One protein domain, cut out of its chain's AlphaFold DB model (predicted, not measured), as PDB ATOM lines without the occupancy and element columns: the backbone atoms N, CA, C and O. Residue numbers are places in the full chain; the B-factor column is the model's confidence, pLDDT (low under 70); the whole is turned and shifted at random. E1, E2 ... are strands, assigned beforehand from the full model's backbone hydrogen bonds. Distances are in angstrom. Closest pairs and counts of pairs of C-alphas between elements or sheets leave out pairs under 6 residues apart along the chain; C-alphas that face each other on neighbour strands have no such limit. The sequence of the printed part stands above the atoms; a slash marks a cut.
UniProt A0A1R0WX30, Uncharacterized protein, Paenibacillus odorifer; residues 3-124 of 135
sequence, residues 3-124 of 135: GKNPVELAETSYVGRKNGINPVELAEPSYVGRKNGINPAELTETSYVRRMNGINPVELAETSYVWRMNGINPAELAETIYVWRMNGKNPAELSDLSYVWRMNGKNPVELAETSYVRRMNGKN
ATOM      1  N   GLY A   3      -8.701  18.630  -0.725       75.50
ATOM      2  CA  GLY A   3      -8.065  18.010   0.441       75.50
ATOM      3  C   GLY A   3      -6.874  18.784   1.008       75.50
ATOM      4  O   GLY A   3      -6.556  19.888   0.560       75.50
ATOM      5  N   LYS A   4      -6.217  18.185   2.004       76.25
ATOM      6  CA  LYS A   4      -4.889  18.595   2.480       76.25
ATOM      7  C   LYS A   4      -3.844  17.731   1.774       76.25
ATOM      8  O   LYS A   4      -3.986  16.514   1.782       76.25
ATOM      9  N   ASN A   5      -2.840  18.362   1.178       75.56
ATOM     10  CA  ASN A   5      -1.757  17.739   0.420       75.56
ATOM     11  C   ASN A   5      -2.208  16.769  -0.702       75.56
ATOM     12  O   ASN A   5      -1.649  15.679  -0.802       75.56
ATOM     13  N   PRO A   6      -3.233  17.078  -1.525       74.88
ATOM     14  CA  PRO A   6      -3.553  16.211  -2.653       74.88
ATOM     15  C   PRO A   6      -2.414  16.254  -3.685       74.88
ATOM     16  O   PRO A   6      -1.998  17.341  -4.086       74.88
ATOM     17  N   VAL A   7      -1.947  15.083  -4.117       75.25
ATOM     18  CA  VAL A   7      -0.903  14.923  -5.138       75.25
ATOM     19  C   VAL A   7      -1.519  14.279  -6.374       75.25
ATOM     20  O   VAL A   7      -2.274  13.313  -6.255       75.25
ATOM     21  N   GLU A   8      -1.199  14.823  -7.542       76.56
ATOM     22  CA  GLU A   8      -1.586  14.289  -8.847       76.56
ATOM     23  C   GLU A   8      -0.332  14.166  -9.714       76.56
ATOM     24  O   GLU A   8       0.449  15.113  -9.798       76.56
ATOM     25  N   LEU A   9      -0.139  12.984 -10.298       78.56
ATOM     26  CA  LEU A   9       0.933  12.663 -11.234       78.56
ATOM     27  C   LEU A   9       0.277  12.087 -12.485       78.56
ATOM     28  O   LEU A   9      -0.450  11.094 -12.387       78.56
ATOM     29  N   ALA A  10       0.514  12.705 -13.633       79.69
ATOM     30  CA  ALA A  10      -0.023  12.252 -14.907       79.69
ATOM     31  C   ALA A  10       0.936  12.615 -16.043       79.69
ATOM     32  O   ALA A  10       1.661  13.592 -15.931       79.69
ATOM     33  N   GLU A  11       0.908  11.874 -17.153       80.19
ATOM     34  CA  GLU A  11       1.550  12.348 -18.390       80.19
ATOM     35  C   GLU A  11       0.851  13.624 -18.864       80.19
ATOM     36  O   GLU A  11       1.494  14.629 -19.105       80.19
ATOM     37  N   THR A  12      -0.485  13.633 -18.882       85.94
ATOM     38  CA  THR A  12      -1.282  14.830 -19.176       85.94
ATOM     39  C   THR A  12      -2.385  14.991 -18.132       85.94
ATOM     40  O   THR A  12      -3.036  14.006 -17.770       85.94
ATOM     41  N   SER A  13      -2.617  16.209 -17.632       85.56
ATOM     42  CA  SER A  13      -3.656  16.470 -16.623       85.56
ATOM     43  C   SER A  13      -4.722  17.453 -17.112       85.56
ATOM     44  O   SER A  13      -4.448  18.463 -17.762       85.56
ATOM     45  N   TYR A  14      -5.979  17.167 -16.757       87.50
ATOM     46  CA  TYR A  14      -7.127  18.042 -17.009       87.50
ATOM     47  C   TYR A  14      -7.952  18.205 -15.736       87.50
ATOM     48  O   TYR A  14      -8.851  17.418 -15.425       87.50
ATOM     49  N   VAL A  15      -7.690  19.285 -15.005       84.25
ATOM     50  CA  VAL A  15      -8.307  19.541 -13.707       84.25
ATOM     51  C   VAL A  15      -9.316  20.678 -13.811       84.25
ATOM     52  O   VAL A  15      -8.991  21.864 -13.843       84.25
ATOM     53  N   GLY A  16     -10.607  20.340 -13.776       85.25
ATOM     54  CA  GLY A  16     -11.667  21.355 -13.792       85.25
ATOM     55  C   GLY A  16     -11.617  22.300 -12.580       85.25
ATOM     56  O   GLY A  16     -11.764  23.519 -12.725       85.25
ATOM     57  N   ARG A  17     -11.423  21.743 -11.374       84.50
ATOM     58  CA  ARG A  17     -11.240  22.494 -10.118       84.50
ATOM     59  C   ARG A  17     -10.349  21.743  -9.121       84.50
ATOM     60  O   ARG A  17     -10.624  20.582  -8.794       84.50
ATOM     61  N   LYS A  18      -9.377  22.447  -8.545       81.31
ATOM     62  CA  LYS A  18      -8.526  21.987  -7.440       81.31
ATOM     63  C   LYS A  18      -8.663  22.957  -6.271       81.31
ATOM     64  O   LYS A  18      -8.441  24.152  -6.440       81.31
ATOM     65  N   ASN A  19      -9.068  22.460  -5.106       82.00
ATOM     66  CA  ASN A  19      -9.144  23.263  -3.885       82.00
ATOM     67  C   ASN A  19      -8.322  22.598  -2.779       82.00
ATOM     68  O   ASN A  19      -8.439  21.390  -2.604       82.00
ATOM     69  N   GLY A  20      -7.539  23.327  -1.990       77.50
ATOM     70  CA  GLY A  20      -6.866  22.675  -0.866       77.50
ATOM     71  C   GLY A  20      -5.751  23.453  -0.201       77.50
ATOM     72  O   GLY A  20      -5.522  24.626  -0.479       77.50
ATOM     73  N   ILE A  21      -5.060  22.759   0.694       75.06
ATOM     74  CA  ILE A  21      -3.824  23.216   1.331       75.06
ATOM     75  C   ILE A  21      -2.700  22.332   0.790       75.06
ATOM     76  O   ILE A  21      -2.849  21.113   0.814       75.06
ATOM     77  N   ASN A  22      -1.634  22.940   0.277       70.38
ATOM     78  CA  ASN A  22      -0.514  22.313  -0.430       70.38
ATOM     79  C   ASN A  22      -0.899  21.291  -1.528       70.38
ATOM     80  O   ASN A  22      -0.361  20.184  -1.531       70.38
ATOM     81  N   PRO A  23      -1.854  21.563  -2.440       70.38
ATOM     82  CA  PRO A  23      -2.030  20.681  -3.590       70.38
ATOM     83  C   PRO A  23      -0.767  20.697  -4.465       70.38
ATOM     84  O   PRO A  23      -0.293  21.780  -4.796       70.38
ATOM     85  N   VAL A  24      -0.277  19.523  -4.864       72.94
ATOM     86  CA  VAL A  24       0.859  19.354  -5.786       72.94
ATOM     87  C   VAL A  24       0.356  18.733  -7.088       72.94
ATOM     88  O   VAL A  24      -0.519  17.860  -7.072       72.94
ATOM     89  N   GLU A  25       0.853  19.217  -8.218       73.25
ATOM     90  CA  GLU A  25       0.625  18.635  -9.544       73.25
ATOM     91  C   GLU A  25       1.958  18.447 -10.254       73.25
ATOM     92  O   GLU A  25       2.770  19.373 -10.258       73.25
ATOM     93  N   LEU A  26       2.148  17.268 -10.840       75.94
ATOM     94  CA  LEU A  26       3.192  16.983 -11.816       75.94
ATOM     95  C   LEU A  26       2.512  16.476 -13.091       75.94
ATOM     96  O   LEU A  26       1.859  15.427 -13.045       75.94
ATOM     97  N   ALA A  27       2.635  17.217 -14.191       78.38
ATOM     98  CA  ALA A  27       2.108  16.806 -15.492       78.38
ATOM     99  C   ALA A  27       2.815  17.499 -16.661       78.38
ATOM    100  O   ALA A  27       3.298  18.617 -16.521       78.38
ATOM    101  N   GLU A  28       2.839  16.859 -17.826       82.38
ATOM    102  CA  GLU A  28       3.567  17.320 -19.013       82.38
ATOM    103  C   GLU A  28       2.706  17.078 -20.274       82.38
ATOM    104  O   GLU A  28       2.961  16.136 -21.029       82.38
ATOM    105  N   PRO A  29       1.642  17.877 -20.542       84.94
ATOM    106  CA  PRO A  29       1.261  19.171 -19.940       84.94
ATOM    107  C   PRO A  29       0.101  19.136 -18.916       84.94
ATOM    108  O   PRO A  29      -0.620  18.139 -18.785       84.94
ATOM    109  N   SER A  30      -0.159  20.285 -18.263       86.19
ATOM    110  CA  SER A  30      -1.312  20.491 -17.362       86.19
ATOM    111  C   SER A  30      -2.329  21.537 -17.834       86.19
ATOM    112  O   SER A  30      -1.987  22.604 -18.354       86.19
ATOM    113  N   TYR A  31      -3.612  21.262 -17.578       88.44
ATOM    114  CA  TYR A  31      -4.718  22.189 -17.828       88.44
ATOM    115  C   TYR A  31      -5.613  22.336 -16.601       88.44
ATOM    116  O   TYR A  31      -6.406  21.449 -16.269       88.44
ATOM    117  N   VAL A  32      -5.579  23.513 -15.971       86.81
ATOM    118  CA  VAL A  32      -6.318  23.781 -14.734       86.81
ATOM    119  C   VAL A  32      -7.350  24.889 -14.920       86.81
ATOM    120  O   VAL A  32      -7.069  26.077 -15.111       86.81
ATOM    121  N   GLY A  33      -8.623  24.515 -14.789       87.44
ATOM    122  CA  GLY A  33      -9.741  25.447 -14.910       87.44
ATOM    123  C   GLY A  33      -9.820  26.442 -13.749       87.44
ATOM    124  O   GLY A  33     -10.074  27.633 -13.960       87.44
ATOM    125  N   ARG A  34      -9.660  25.962 -12.509       86.62
ATOM    126  CA  ARG A  34      -9.552  26.800 -11.302       86.62
ATOM    127  C   ARG A  34      -8.741  26.101 -10.214       86.62
ATOM    128  O   ARG A  34      -9.123  25.011  -9.793       86.62
ATOM    129  N   LYS A  35      -7.752  26.795  -9.662       82.81
ATOM    130  CA  LYS A  35      -6.998  26.387  -8.474       82.81
ATOM    131  C   LYS A  35      -7.288  27.375  -7.346       82.81
ATOM    132  O   LYS A  35      -7.105  28.578  -7.530       82.81
ATOM    133  N   ASN A  36      -7.792  26.906  -6.206       83.44
ATOM    134  CA  ASN A  36      -7.923  27.735  -5.007       83.44
ATOM    135  C   ASN A  36      -7.219  27.088  -3.819       83.44
ATOM    136  O   ASN A  36      -7.424  25.906  -3.558       83.44
ATOM    137  N   GLY A  37      -6.443  27.833  -3.042       78.75
ATOM    138  CA  GLY A  37      -5.814  27.199  -1.891       78.75
ATOM    139  C   GLY A  37      -4.778  28.007  -1.146       78.75
ATOM    140  O   GLY A  37      -4.608  29.203  -1.362       78.75
ATOM    141  N   ILE A  38      -4.094  27.307  -0.252       75.94
ATOM    142  CA  ILE A  38      -2.921  27.791   0.470       75.94
ATOM    143  C   ILE A  38      -1.742  26.938   0.007       75.94
ATOM    144  O   ILE A  38      -1.859  25.714   0.031       75.94
ATOM    145  N   ASN A  39      -0.654  27.573  -0.431       71.56
ATOM    146  CA  ASN A  39       0.553  26.946  -0.978       71.56
ATOM    147  C   ASN A  39       0.327  25.912  -2.105       71.56
ATOM    148  O   ASN A  39       0.923  24.837  -2.059       71.56
ATOM    149  N   PRO A  40      -0.560  26.127  -3.091       68.31
ATOM    150  CA  PRO A  40      -0.585  25.228  -4.239       68.31
ATOM    151  C   PRO A  40       0.764  25.246  -4.972       68.31
ATOM    152  O   PRO A  40       1.261  26.329  -5.246       68.31
ATOM    153  N   ALA A  41       1.291  24.073  -5.325       69.75
ATOM    154  CA  ALA A  41       2.476  23.893  -6.161       69.75
ATOM    155  C   ALA A  41       2.091  23.187  -7.475       69.75
ATOM    156  O   ALA A  41       1.230  22.301  -7.480       69.75
ATOM    157  N   GLU A  42       2.665  23.607  -8.592       70.56
ATOM    158  CA  GLU A  42       2.566  22.965  -9.913       70.56
ATOM    159  C   GLU A  42       3.978  22.898 -10.496       70.56
ATOM    160  O   GLU A  42       4.691  23.895 -10.417       70.56
ATOM    161  N   LEU A  43       4.380  21.729 -11.004       74.12
ATOM    162  CA  LEU A  43       5.628  21.529 -11.739       74.12
ATOM    163  C   LEU A  43       5.306  20.842 -13.067       74.12
ATOM    164  O   LEU A  43       4.846  19.699 -13.062       74.12
ATOM    165  N   THR A  44       5.494  21.542 -14.181       78.38
ATOM    166  CA  THR A  44       5.053  21.063 -15.502       78.38
ATOM    167  C   THR A  44       5.923  21.626 -16.616       78.38
ATOM    168  O   THR A  44       6.278  22.790 -16.538       78.38
ATOM    169  N   GLU A  45       6.170  20.895 -17.700       83.31
ATOM    170  CA  GLU A  45       6.824  21.478 -18.890       83.31
ATOM    171  C   GLU A  45       5.983  22.645 -19.453       83.31
ATOM    172  O   GLU A  45       6.465  23.752 -19.680       83.31
ATOM    173  N   THR A  46       4.665  22.444 -19.572       87.12
ATOM    174  CA  THR A  46       3.714  23.496 -19.960       87.12
ATOM    175  C   THR A  46       2.476  23.501 -19.065       87.12
ATOM    176  O   THR A  46       1.807  22.469 -18.916       87.12
ATOM    177  N   SER A  47       2.115  24.676 -18.539       87.00
ATOM    178  CA  SER A  47       0.908  24.884 -17.733       87.00
ATOM    179  C   SER A  47      -0.088  25.849 -18.377       87.00
ATOM    180  O   SER A  47       0.253  26.886 -18.948       87.00
ATOM    181  N   TYR A  48      -1.376  25.519 -18.242       90.06
ATOM    182  CA  TYR A  48      -2.479  26.401 -18.616       90.06
ATOM    183  C   TYR A  48      -3.447  26.578 -17.452       90.06
ATOM    184  O   TYR A  48      -4.304  25.724 -17.192       90.06
ATOM    185  N   VAL A  49      -3.393  27.737 -16.793       88.38
ATOM    186  CA  VAL A  49      -4.235  28.042 -15.635       88.38
ATOM    187  C   VAL A  49      -5.208  29.172 -15.942       88.38
ATOM    188  O   VAL A  49      -4.891  30.361 -16.033       88.38
ATOM    189  N   ARG A  50      -6.496  28.831 -16.014       90.56
ATOM    190  CA  ARG A  50      -7.538  29.844 -16.260       90.56
ATOM    191  C   ARG A  50      -7.781  30.743 -15.044       90.56
ATOM    192  O   ARG A  50      -8.235  31.886 -15.183       90.56
ATOM    193  N   ARG A  51      -7.592  30.223 -13.830       88.88
ATOM    194  CA  ARG A  51      -7.718  31.020 -12.607       88.88
ATOM    195  C   ARG A  51      -7.008  30.375 -11.432       88.88
ATOM    196  O   ARG A  51      -7.417  29.298 -11.004       88.88
ATOM    197  N   MET A  52      -6.104  31.117 -10.818       84.62
ATOM    198  CA  MET A  52      -5.486  30.758  -9.555       84.62
ATOM    199  C   MET A  52      -5.868  31.786  -8.490       84.62
ATOM    200  O   MET A  52      -5.738  32.989  -8.714       84.62
ATOM    201  N   ASN A  53      -6.397  31.335  -7.349       85.56
ATOM    202  CA  ASN A  53      -6.604  32.205  -6.193       85.56
ATOM    203  C   ASN A  53      -6.029  31.593  -4.922       85.56
ATOM    204  O   ASN A  53      -6.271  30.421  -4.644       85.56
ATOM    205  N   GLY A  54      -5.344  32.365  -4.087       82.25
ATOM    206  CA  GLY A  54      -4.839  31.766  -2.860       82.25
ATOM    207  C   GLY A  54      -3.887  32.595  -2.030       82.25
ATOM    208  O   GLY A  54      -3.735  33.800  -2.215       82.25
ATOM    209  N   ILE A  55      -3.260  31.900  -1.092       80.25
ATOM    210  CA  ILE A  55      -2.144  32.395  -0.290       80.25
ATOM    211  C   ILE A  55      -0.924  31.573  -0.696       80.25
ATOM    212  O   ILE A  55      -1.005  30.346  -0.668       80.25
ATOM    213  N   ASN A  56       0.161  32.240  -1.079       76.44
ATOM    214  CA  ASN A  56       1.417  31.656  -1.542       76.44
ATOM    215  C   ASN A  56       1.283  30.595  -2.657       76.44
ATOM    216  O   ASN A  56       1.882  29.529  -2.535       76.44
ATOM    217  N   PRO A  57       0.473  30.785  -3.714       69.69
ATOM    218  CA  PRO A  57       0.585  29.895  -4.862       69.69
ATOM    219  C   PRO A  57       1.984  29.965  -5.480       69.69
ATOM    220  O   PRO A  57       2.505  31.066  -5.632       69.69
ATOM    221  N   VAL A  58       2.542  28.804  -5.821       72.75
ATOM    222  CA  VAL A  58       3.804  28.644  -6.549       72.75
ATOM    223  C   VAL A  58       3.523  27.831  -7.809       72.75
ATOM    224  O   VAL A  58       2.974  26.728  -7.737       72.75
ATOM    225  N   GLU A  59       3.892  28.373  -8.956       72.25
ATOM    226  CA  GLU A  59       3.831  27.693 -10.247       72.25
ATOM    227  C   GLU A  59       5.242  27.666 -10.836       72.25
ATOM    228  O   GLU A  59       5.916  28.696 -10.849       72.25
ATOM    229  N   LEU A  60       5.700  26.472 -11.215       78.06
ATOM    230  CA  LEU A  60       7.000  26.210 -11.821       78.06
ATOM    231  C   LEU A  60       6.770  25.522 -13.166       78.06
ATOM    232  O   LEU A  60       6.260  24.399 -13.201       78.06
ATOM    233  N   ALA A  61       7.141  26.177 -14.261       83.38
ATOM    234  CA  ALA A  61       7.037  25.583 -15.589       83.38
ATOM    235  C   ALA A  61       8.167  26.024 -16.519       83.38
ATOM    236  O   ALA A  61       8.837  27.004 -16.230       83.38
ATOM    237  N   GLU A  62       8.379  25.347 -17.647       86.94
ATOM    238  CA  GLU A  62       9.179  25.958 -18.723       86.94
ATOM    239  C   GLU A  62       8.349  27.060 -19.386       86.94
ATOM    240  O   GLU A  62       8.791  28.198 -19.536       86.94
ATOM    241  N   THR A  63       7.084  26.755 -19.694       89.06
ATOM    242  CA  THR A  63       6.125  27.730 -20.221       89.06
ATOM    243  C   THR A  63       4.843  27.773 -19.394       89.06
ATOM    244  O   THR A  63       4.148  26.763 -19.256       89.06
ATOM    245  N   SER A  64       4.477  28.968 -18.923       89.94
ATOM    246  CA  SER A  64       3.260  29.202 -18.141       89.94
ATOM    247  C   SER A  64       2.277  30.154 -18.827       89.94
ATOM    248  O   SER A  64       2.643  31.230 -19.309       89.94
ATOM    249  N   TYR A  65       0.994  29.777 -18.830       91.44
ATOM    250  CA  TYR A  65      -0.113  30.610 -19.304       91.44
ATOM    251  C   TYR A  65      -1.175  30.804 -18.221       91.44
ATOM    252  O   TYR A  65      -2.053  29.953 -18.013       91.44
ATOM    253  N   VAL A  66      -1.197  31.993 -17.613       89.94
ATOM    254  CA  VAL A  66      -2.126  32.329 -16.531       89.94
ATOM    255  C   VAL A  66      -3.082  33.447 -16.927       89.94
ATOM    256  O   VAL A  66      -2.756  34.624 -17.087       89.94
ATOM    257  N   TRP A  67      -4.370  33.110 -17.001       91.75
ATOM    258  CA  TRP A  67      -5.384  34.109 -17.349       91.75
ATOM    259  C   TRP A  67      -5.712  35.055 -16.184       91.75
ATOM    260  O   TRP A  67      -6.033  36.233 -16.383       91.75
ATOM    261  N   ARG A  68      -5.724  34.540 -14.950       90.50
ATOM    262  CA  ARG A  68      -5.949  35.340 -13.734       90.50
ATOM    263  C   ARG A  68      -5.282  34.706 -12.524       90.50
ATOM    264  O   ARG A  68      -5.747  33.653 -12.085       90.50
ATOM    265  N   MET A  69      -4.368  35.432 -11.896       86.50
ATOM    266  CA  MET A  69      -3.805  35.100 -10.591       86.50
ATOM    267  C   MET A  69      -4.261  36.139  -9.566       86.50
ATOM    268  O   MET A  69      -4.116  37.341  -9.790       86.50
ATOM    269  N   ASN A  70      -4.873  35.707  -8.460       86.88
ATOM    270  CA  ASN A  70      -5.210  36.609  -7.358       86.88
ATOM    271  C   ASN A  70      -4.774  36.051  -6.008       86.88
ATOM    272  O   ASN A  70      -5.100  34.914  -5.679       86.88
ATOM    273  N   GLY A  71      -4.127  36.843  -5.160       84.88
ATOM    274  CA  GLY A  71      -3.749  36.288  -3.866       84.88
ATOM    275  C   GLY A  71      -2.929  37.158  -2.940       84.88
ATOM    276  O   GLY A  71      -2.781  38.367  -3.115       84.88
ATOM    277  N   ILE A  72      -2.419  36.493  -1.912       84.19
ATOM    278  CA  ILE A  72      -1.382  37.002  -1.020       84.19
ATOM    279  C   ILE A  72      -0.117  36.211  -1.338       84.19
ATOM    280  O   ILE A  72      -0.158  34.988  -1.295       84.19
ATOM    281  N   ASN A  73       0.956  36.914  -1.680       81.75
ATOM    282  CA  ASN A  73       2.231  36.413  -2.188       81.75
ATOM    283  C   ASN A  73       2.124  35.343  -3.293       81.75
ATOM    284  O   ASN A  73       2.700  34.270  -3.140       81.75
ATOM    285  N   PRO A  74       1.352  35.554  -4.375       77.81
ATOM    286  CA  PRO A  74       1.475  34.661  -5.519       77.81
ATOM    287  C   PRO A  74       2.880  34.757  -6.120       77.81
ATOM    288  O   PRO A  74       3.387  35.866  -6.261       77.81
ATOM    289  N   ALA A  75       3.476  33.609  -6.434       79.25
ATOM    290  CA  ALA A  75       4.777  33.488  -7.072       79.25
ATOM    291  C   ALA A  75       4.658  32.616  -8.326       79.25
ATOM    292  O   ALA A  75       4.133  31.502  -8.264       79.25
ATOM    293  N   GLU A  76       5.153  33.121  -9.445       79.69
ATOM    294  CA  GLU A  76       5.212  32.402 -10.715       79.69
ATOM    295  C   GLU A  76       6.659  32.404 -11.206       79.69
ATOM    296  O   GLU A  76       7.315  33.448 -11.204       79.69
ATOM    297  N   LEU A  77       7.172  31.220 -11.532       83.88
ATOM    298  CA  LEU A  77       8.534  31.011 -11.999       83.88
ATOM    299  C   LEU A  77       8.490  30.157 -13.266       83.88
ATOM    300  O   LEU A  77       8.105  28.988 -13.202       83.88
ATOM    301  N   ALA A  78       8.890  30.718 -14.400       86.94
ATOM    302  CA  ALA A  78       9.033  29.951 -15.632       86.94
ATOM    303  C   ALA A  78      10.067  30.571 -16.568       86.94
ATOM    304  O   ALA A  78      10.349  31.755 -16.442       86.94
ATOM    305  N   GLU A  79      10.597  29.815 -17.531       88.75
ATOM    306  CA  GLU A  79      11.434  30.415 -18.584       88.75
ATOM    307  C   GLU A  79      10.612  31.443 -19.373       88.75
ATOM    308  O   GLU A  79      11.056  32.565 -19.617       88.75
ATOM    309  N   THR A  80       9.364  31.088 -19.701       90.31
ATOM    310  CA  THR A  80       8.410  31.979 -20.368       90.31
ATOM    311  C   THR A  80       7.084  32.078 -19.611       90.31
ATOM    312  O   THR A  80       6.394  31.077 -19.405       90.31
ATOM    313  N   ILE A  81       6.678  33.303 -19.268       90.38
ATOM    314  CA  ILE A  81       5.433  33.615 -18.553       90.38
ATOM    315  C   ILE A  81       4.498  34.464 -19.422       90.38
ATOM    316  O   ILE A  81       4.870  35.521 -19.936       90.38
ATOM    317  N   TYR A  82       3.230  34.050 -19.510       91.88
ATOM    318  CA  TYR A  82       2.143  34.839 -20.090       91.88
ATOM    319  C   TYR A  82       1.015  35.052 -19.081       91.88
ATOM    320  O   TYR A  82       0.152  34.187 -18.885       91.88
ATOM    321  N   VAL A  83       0.943  36.257 -18.513       90.19
ATOM    322  CA  VAL A  83      -0.052  36.615 -17.498       90.19
ATOM    323  C   VAL A  83      -0.993  37.698 -18.006       90.19
ATOM    324  O   VAL A  83      -0.644  38.854 -18.248       90.19
ATOM    325  N   TRP A  84      -2.282  37.369 -18.087       92.12
ATOM    326  CA  TRP A  84      -3.276  38.367 -18.491       92.12
ATOM    327  C   TRP A  84      -3.655  39.321 -17.350       92.12
ATOM    328  O   TRP A  84      -3.920  40.510 -17.571       92.12
ATOM    329  N   ARG A  85      -3.759  38.816 -16.115       90.62
ATOM    330  CA  ARG A  85      -4.014  39.642 -14.925       90.62
ATOM    331  C   ARG A  85      -3.441  39.006 -13.668       90.62
ATOM    332  O   ARG A  85      -3.949  37.968 -13.243       90.62
ATOM    333  N   MET A  86      -2.570  39.733 -12.986       86.69
ATOM    334  CA  MET A  86      -2.125  39.422 -11.633       86.69
ATOM    335  C   MET A  86      -2.639  40.482 -10.658       86.69
ATOM    336  O   MET A  86      -2.477  41.679 -10.895       86.69
ATOM    337  N   ASN A  87      -3.315  40.075  -9.577       86.56
ATOM    338  CA  ASN A  87      -3.727  40.999  -8.518       86.56
ATOM    339  C   ASN A  87      -3.402  40.474  -7.121       86.56
ATOM    340  O   ASN A  87      -3.708  39.330  -6.797       86.56
ATOM    341  N   GLY A  88      -2.895  41.311  -6.219       84.88
ATOM    342  CA  GLY A  88      -2.676  40.812  -4.865       84.88
ATOM    343  C   GLY A  88      -1.923  41.707  -3.905       84.88
ATOM    344  O   GLY A  88      -1.740  42.907  -4.112       84.88
ATOM    345  N   LYS A  89      -1.500  41.091  -2.808       86.12
ATOM    346  CA  LYS A  89      -0.456  41.627  -1.931       86.12
ATOM    347  C   LYS A  89       0.818  40.835  -2.209       86.12
ATOM    348  O   LYS A  89       0.754  39.617  -2.151       86.12
ATOM    349  N   ASN A  90       1.908  41.531  -2.491       82.31
ATOM    350  CA  ASN A  90       3.219  41.016  -2.873       82.31
ATOM    351  C   ASN A  90       3.212  39.963  -4.001       82.31
ATOM    352  O   ASN A  90       3.776  38.892  -3.804       82.31
ATOM    353  N   PRO A  91       2.532  40.187  -5.142       79.56
ATOM    354  CA  PRO A  91       2.739  39.305  -6.285       79.56
ATOM    355  C   PRO A  91       4.199  39.347  -6.752       79.56
ATOM    356  O   PRO A  91       4.786  40.428  -6.743       79.56
ATOM    357  N   ALA A  92       4.749  38.194  -7.126       81.25
ATOM    358  CA  ALA A  92       6.109  38.034  -7.617       81.25
ATOM    359  C   ALA A  92       6.122  37.184  -8.897       81.25
ATOM    360  O   ALA A  92       5.575  36.082  -8.908       81.25
ATOM    361  N   GLU A  93       6.774  37.678  -9.940       80.31
ATOM    362  CA  GLU A  93       7.042  36.938 -11.178       80.31
ATOM    363  C   GLU A  93       8.553  36.917 -11.440       80.31
ATOM    364  O   GLU A  93       9.217  37.946 -11.268       80.31
ATOM    365  N   LEU A  94       9.086  35.748 -11.806       85.56
ATOM    366  CA  LEU A  94      10.489  35.533 -12.174       85.56
ATOM    367  C   LEU A  94      10.564  34.719 -13.469       85.56
ATOM    368  O   LEU A  94      10.096  33.579 -13.490       85.56
ATOM    369  N   SER A  95      11.169  35.270 -14.519       87.38
ATOM    370  CA  SER A  95      11.292  34.571 -15.807       87.38
ATOM    371  C   SER A  95      12.392  35.110 -16.702       87.38
ATOM    372  O   SER A  95      12.819  36.238 -16.521       87.38
ATOM    373  N   ASP A  96      12.774  34.380 -17.744       87.94
ATOM    374  CA  ASP A  96      13.632  34.950 -18.790       87.94
ATOM    375  C   ASP A  96      12.796  35.867 -19.704       87.94
ATOM    376  O   ASP A  96      13.195  36.988 -20.029       87.94
ATOM    377  N   LEU A  97      11.576  35.432 -20.038       88.56
ATOM    378  CA  LEU A  97      10.596  36.152 -20.858       88.56
ATOM    379  C   LEU A  97       9.262  36.321 -20.118       88.56
ATOM    380  O   LEU A  97       8.550  35.337 -19.904       88.56
ATOM    381  N   SER A  98       8.863  37.561 -19.813       87.88
ATOM    382  CA  SER A  98       7.546  37.872 -19.233       87.88
ATOM    383  C   SER A  98       6.660  38.701 -20.168       87.88
ATOM    384  O   SER A  98       7.072  39.693 -20.777       87.88
ATOM    385  N   TYR A  99       5.382  38.325 -20.246       89.19
ATOM    386  CA  TYR A  99       4.328  39.104 -20.895       89.19
ATOM    387  C   TYR A  99       3.158  39.308 -19.937       89.19
ATOM    388  O   TYR A  99       2.261  38.462 -19.825       89.19
ATOM    389  N   VAL A 100       3.116  40.479 -19.302       87.94
ATOM    390  CA  VAL A 100       2.109  40.821 -18.299       87.94
ATOM    391  C   VAL A 100       1.189  41.921 -18.800       87.94
ATOM    392  O   VAL A 100       1.529  43.095 -18.942       87.94
ATOM    393  N   TRP A 101      -0.078  41.579 -19.018       89.19
ATOM    394  CA  TRP A 101      -1.032  42.569 -19.511       89.19
ATOM    395  C   TRP A 101      -1.507  43.535 -18.421       89.19
ATOM    396  O   TRP A 101      -1.777  44.709 -18.698       89.19
ATOM    397  N   ARG A 102      -1.686  43.051 -17.184       89.06
ATOM    398  CA  ARG A 102      -2.001  43.892 -16.018       89.06
ATOM    399  C   ARG A 102      -1.492  43.270 -14.729       89.06
ATOM    400  O   ARG A 102      -2.001  42.220 -14.334       89.06
ATOM    401  N   MET A 103      -0.674  44.008 -13.994       85.06
ATOM    402  CA  MET A 103      -0.287  43.677 -12.627       85.06
ATOM    403  C   MET A 103      -0.823  44.748 -11.675       85.06
ATOM    404  O   MET A 103      -0.564  45.937 -11.860       85.06
ATOM    405  N   ASN A 104      -1.619  44.360 -10.670       84.44
ATOM    406  CA  ASN A 104      -2.085  45.300  -9.649       84.44
ATOM    407  C   ASN A 104      -1.876  44.804  -8.222       84.44
ATOM    408  O   ASN A 104      -2.098  43.638  -7.910       84.44
ATOM    409  N   GLY A 105      -1.551  45.695  -7.290       82.44
ATOM    410  CA  GLY A 105      -1.437  45.247  -5.907       82.44
ATOM    411  C   GLY A 105      -0.745  46.178  -4.936       82.44
ATOM    412  O   GLY A 105      -0.552  47.366  -5.174       82.44
ATOM    413  N   LYS A 106      -0.386  45.616  -3.789       84.62
ATOM    414  CA  LYS A 106       0.593  46.219  -2.877       84.62
ATOM    415  C   LYS A 106       1.898  45.451  -3.043       84.62
ATOM    416  O   LYS A 106       1.844  44.234  -2.936       84.62
ATOM    417  N   ASN A 107       2.997  46.152  -3.281       81.75
ATOM    418  CA  ASN A 107       4.338  45.631  -3.542       81.75
ATOM    419  C   ASN A 107       4.422  44.553  -4.642       81.75
ATOM    420  O   ASN A 107       4.920  43.467  -4.362       81.75
ATOM    421  N   PRO A 108       3.888  44.777  -5.856       79.75
ATOM    422  CA  PRO A 108       4.188  43.869  -6.960       79.75
ATOM    423  C   PRO A 108       5.691  43.858  -7.272       79.75
ATOM    424  O   PRO A 108       6.324  44.910  -7.193       79.75
ATOM    425  N   VAL A 109       6.225  42.681  -7.598       81.69
ATOM    426  CA  VAL A 109       7.613  42.451  -8.006       81.69
ATOM    427  C   VAL A 109       7.614  41.671  -9.315       81.69
ATOM    428  O   VAL A 109       7.008  40.606  -9.397       81.69
ATOM    429  N   GLU A 110       8.329  42.174 -10.306       80.50
ATOM    430  CA  GLU A 110       8.600  41.468 -11.556       80.50
ATOM    431  C   GLU A 110      10.098  41.539 -11.838       80.50
ATOM    432  O   GLU A 110      10.658  42.640 -11.870       80.50
ATOM    433  N   LEU A 111      10.747  40.382 -11.979       83.31
ATOM    434  CA  LEU A 111      12.130  40.289 -12.445       83.31
ATOM    435  C   LEU A 111      12.157  39.429 -13.708       83.31
ATOM    436  O   LEU A 111      11.793  38.253 -13.646       83.31
ATOM    437  N   ALA A 112      12.612  39.992 -14.825       86.44
ATOM    438  CA  ALA A 112      12.825  39.207 -16.033       86.44
ATOM    439  C   ALA A 112      14.022  39.673 -16.859       86.44
ATOM    440  O   ALA A 112      14.383  40.840 -16.795       86.44
ATOM    441  N   GLU A 113      14.638  38.806 -17.666       85.00
ATOM    442  CA  GLU A 113      15.632  39.294 -18.641       85.00
ATOM    443  C   GLU A 113      14.945  40.215 -19.659       85.00
ATOM    444  O   GLU A 113      15.380  41.336 -19.928       85.00
ATOM    445  N   THR A 114      13.790  39.773 -20.148       85.50
ATOM    446  CA  THR A 114      12.936  40.502 -21.081       85.50
ATOM    447  C   THR A 114      11.512  40.566 -20.548       85.50
ATOM    448  O   THR A 114      10.909  39.536 -20.250       85.50
ATOM    449  N   SER A 115      10.957  41.774 -20.441       85.94
ATOM    450  CA  SER A 115       9.592  41.985 -19.951       85.94
ATOM    451  C   SER A 115       8.771  42.895 -20.854       85.94
ATOM    452  O   SER A 115       9.244  43.903 -21.391       85.94
ATOM    453  N   TYR A 116       7.494  42.540 -20.990       85.00
ATOM    454  CA  TYR A 116       6.467  43.394 -21.568       85.00
ATOM    455  C   TYR A 116       5.316  43.565 -20.580       85.00
ATOM    456  O   TYR A 116       4.426  42.709 -20.481       85.00
ATOM    457  N   VAL A 117       5.293  44.708 -19.893       83.94
ATOM    458  CA  VAL A 117       4.245  45.039 -18.925       83.94
ATOM    459  C   VAL A 117       3.365  46.141 -19.471       83.94
ATOM    460  O   VAL A 117       3.705  47.322 -19.484       83.94
ATOM    461  N   ARG A 118       2.145  45.783 -19.872       85.62
ATOM    462  CA  ARG A 118       1.238  46.785 -20.442       85.62
ATOM    463  C   ARG A 118       0.702  47.755 -19.391       85.62
ATOM    464  O   ARG A 118       0.381  48.889 -19.723       85.62
ATOM    465  N   ARG A 119       0.448  47.299 -18.156       82.94
ATOM    466  CA  ARG A 119      -0.052  48.151 -17.057       82.94
ATOM    467  C   ARG A 119       0.340  47.597 -15.694       82.94
ATOM    468  O   ARG A 119      -0.240  46.596 -15.263       82.94
ATOM    469  N   MET A 120       1.167  48.329 -14.961       81.12
ATOM    470  CA  MET A 120       1.451  48.058 -13.553       81.12
ATOM    471  C   MET A 120       0.826  49.144 -12.664       81.12
ATOM    472  O   MET A 120       1.137  50.321 -12.805       81.12
ATOM    473  N   ASN A 121      -0.086  48.779 -11.752       79.31
ATOM    474  CA  ASN A 121      -0.652  49.728 -10.781       79.31
ATOM    475  C   ASN A 121      -0.588  49.182  -9.362       79.31
ATOM    476  O   ASN A 121      -1.220  48.187  -9.016       79.31
ATOM    477  N   GLY A 122       0.072  49.891  -8.465       74.31
ATOM    478  CA  GLY A 122       0.117  49.439  -7.090       74.31
ATOM    479  C   GLY A 122       0.756  50.429  -6.156       74.31
ATOM    480  O   GLY A 122       1.263  51.469  -6.562       74.31
ATOM    481  N   LYS A 123       0.723  50.098  -4.871       80.00
ATOM    482  CA  LYS A 123       1.577  50.787  -3.903       80.00
ATOM    483  C   LYS A 123       2.933  50.099  -3.917       80.00
ATOM    484  O   LYS A 123       2.959  48.902  -3.651       80.00
ATOM    485  N   ASN A 124       3.996  50.861  -4.162       81.38
ATOM    486  CA  ASN A 124       5.389  50.414  -4.078       81.38
ATOM    487  C   ASN A 124       5.759  49.264  -5.055       81.38
ATOM    488  O   ASN A 124       6.218  48.220  -4.598       81.38
TER     489      ASN A 124
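Overview. This is residues 3 to 124 of the 135 residues of an uncharacterized protein of Paenibacillus odorifer (UniProt A0A1R0WX30). The chain is wound in stacked turns, a solenoid whose turns are three-sided, like a triangle, and lie one beside the next along the longest axis. One side is a flat-running sheet of short strands, E3, E6, E8, E10, E12, E14 and E16 in that order; the other two sides belong to a branched sheet, in which the long strands E7, E9, E11, E13 and E15 each bend round the corner, while in the first turns E1 and E2, then E4 and E5, take the two sides. The winding is well formed, with parallel neighbour pairs in both sheets and tight links throughout. The printed part has 122 residues, no named helix and 16 strands, E1 to E16 in order along the chain, and its class is all strand. It is compact, with a radius of gyration of the C-alphas of 13.2 A, and elongated, spanning 37 by 24 by 17 A.

Arrangement. Start with E1, residues 7 to 9, and look across to E4, residues 24 to 26: they are parallel at 4 degrees, and N 8 and O 24 are 3.1 A apart, within hydrogen-bond range. E2, residues 13 to 15, is likewise parallel to E5, residues 30 to 32, with N 15 and O 31 at 2.8 A. Next find E7, residues 41 to 49, which bends by 126 degrees at residue 45. On one side of it are E4, beside residues 41 to 44, and E5, beside residues 47 to 49; on the other side is E9, residues 58 to 66. N 43 and O 25 are 2.9 A apart, N 32 and O 48 are 2.8 A apart, and N 49 and O 65 are 2.9 A apart. From E9 the parallel pairing goes on to E11, residues 75 to 83, with N 66 and O 82 at 2.9 A, then to E13, residues 92 to 100, and to the edge strand E15, residues 109 to 117. Now turn to the second sheet, which begins at the edge strand E3, residues 18 to 21, whose residues 20 to 21 also pair, parallel, with residues 3 to 4. Its neighbour is E6, residues 35 to 38, with N 36 and O 18 at 2.8 A; its other edge strand is E16, residues 120 to 123. The two sheets form a sandwich, two sheets face to face, with facing parts 11.6 A centre to centre and best planes 14 degrees apart. E7 and E8, residues 52 to 55, for instance, meet only through their link.

Along the chain. Find C-alpha 7, where E1 begins, at (-0.903, 14.923, -5.138). Further on, E7 runs from C-alpha 41 at (2.476, 23.893, -6.161) and measures 12.3 A from first to last C-alpha; E9 measures 12.2 A, E11 11.9 A, and E13 and E15 11.7 A each. Between these long strands you come to E10, residues 69 to 72, E12, residues 86 to 89, and E14, residues 103 to 106, each 10.1 A long. E16 ends at C-alpha 123, at (1.577, 50.787, -3.903).

Size, cuts and confidence. Look for the two C-alphas farthest apart at Glu 11 and Lys 123, 41.1 A from each other; the first and last printed C-alphas, of Gly 3 and Asn 124, are 35.4 A apart. The printed part has no cut, and no link is long. The mean pLDDT of the printed part of this model is 82.8, and the values under 70 are at residues 40 to 41 and residue 57.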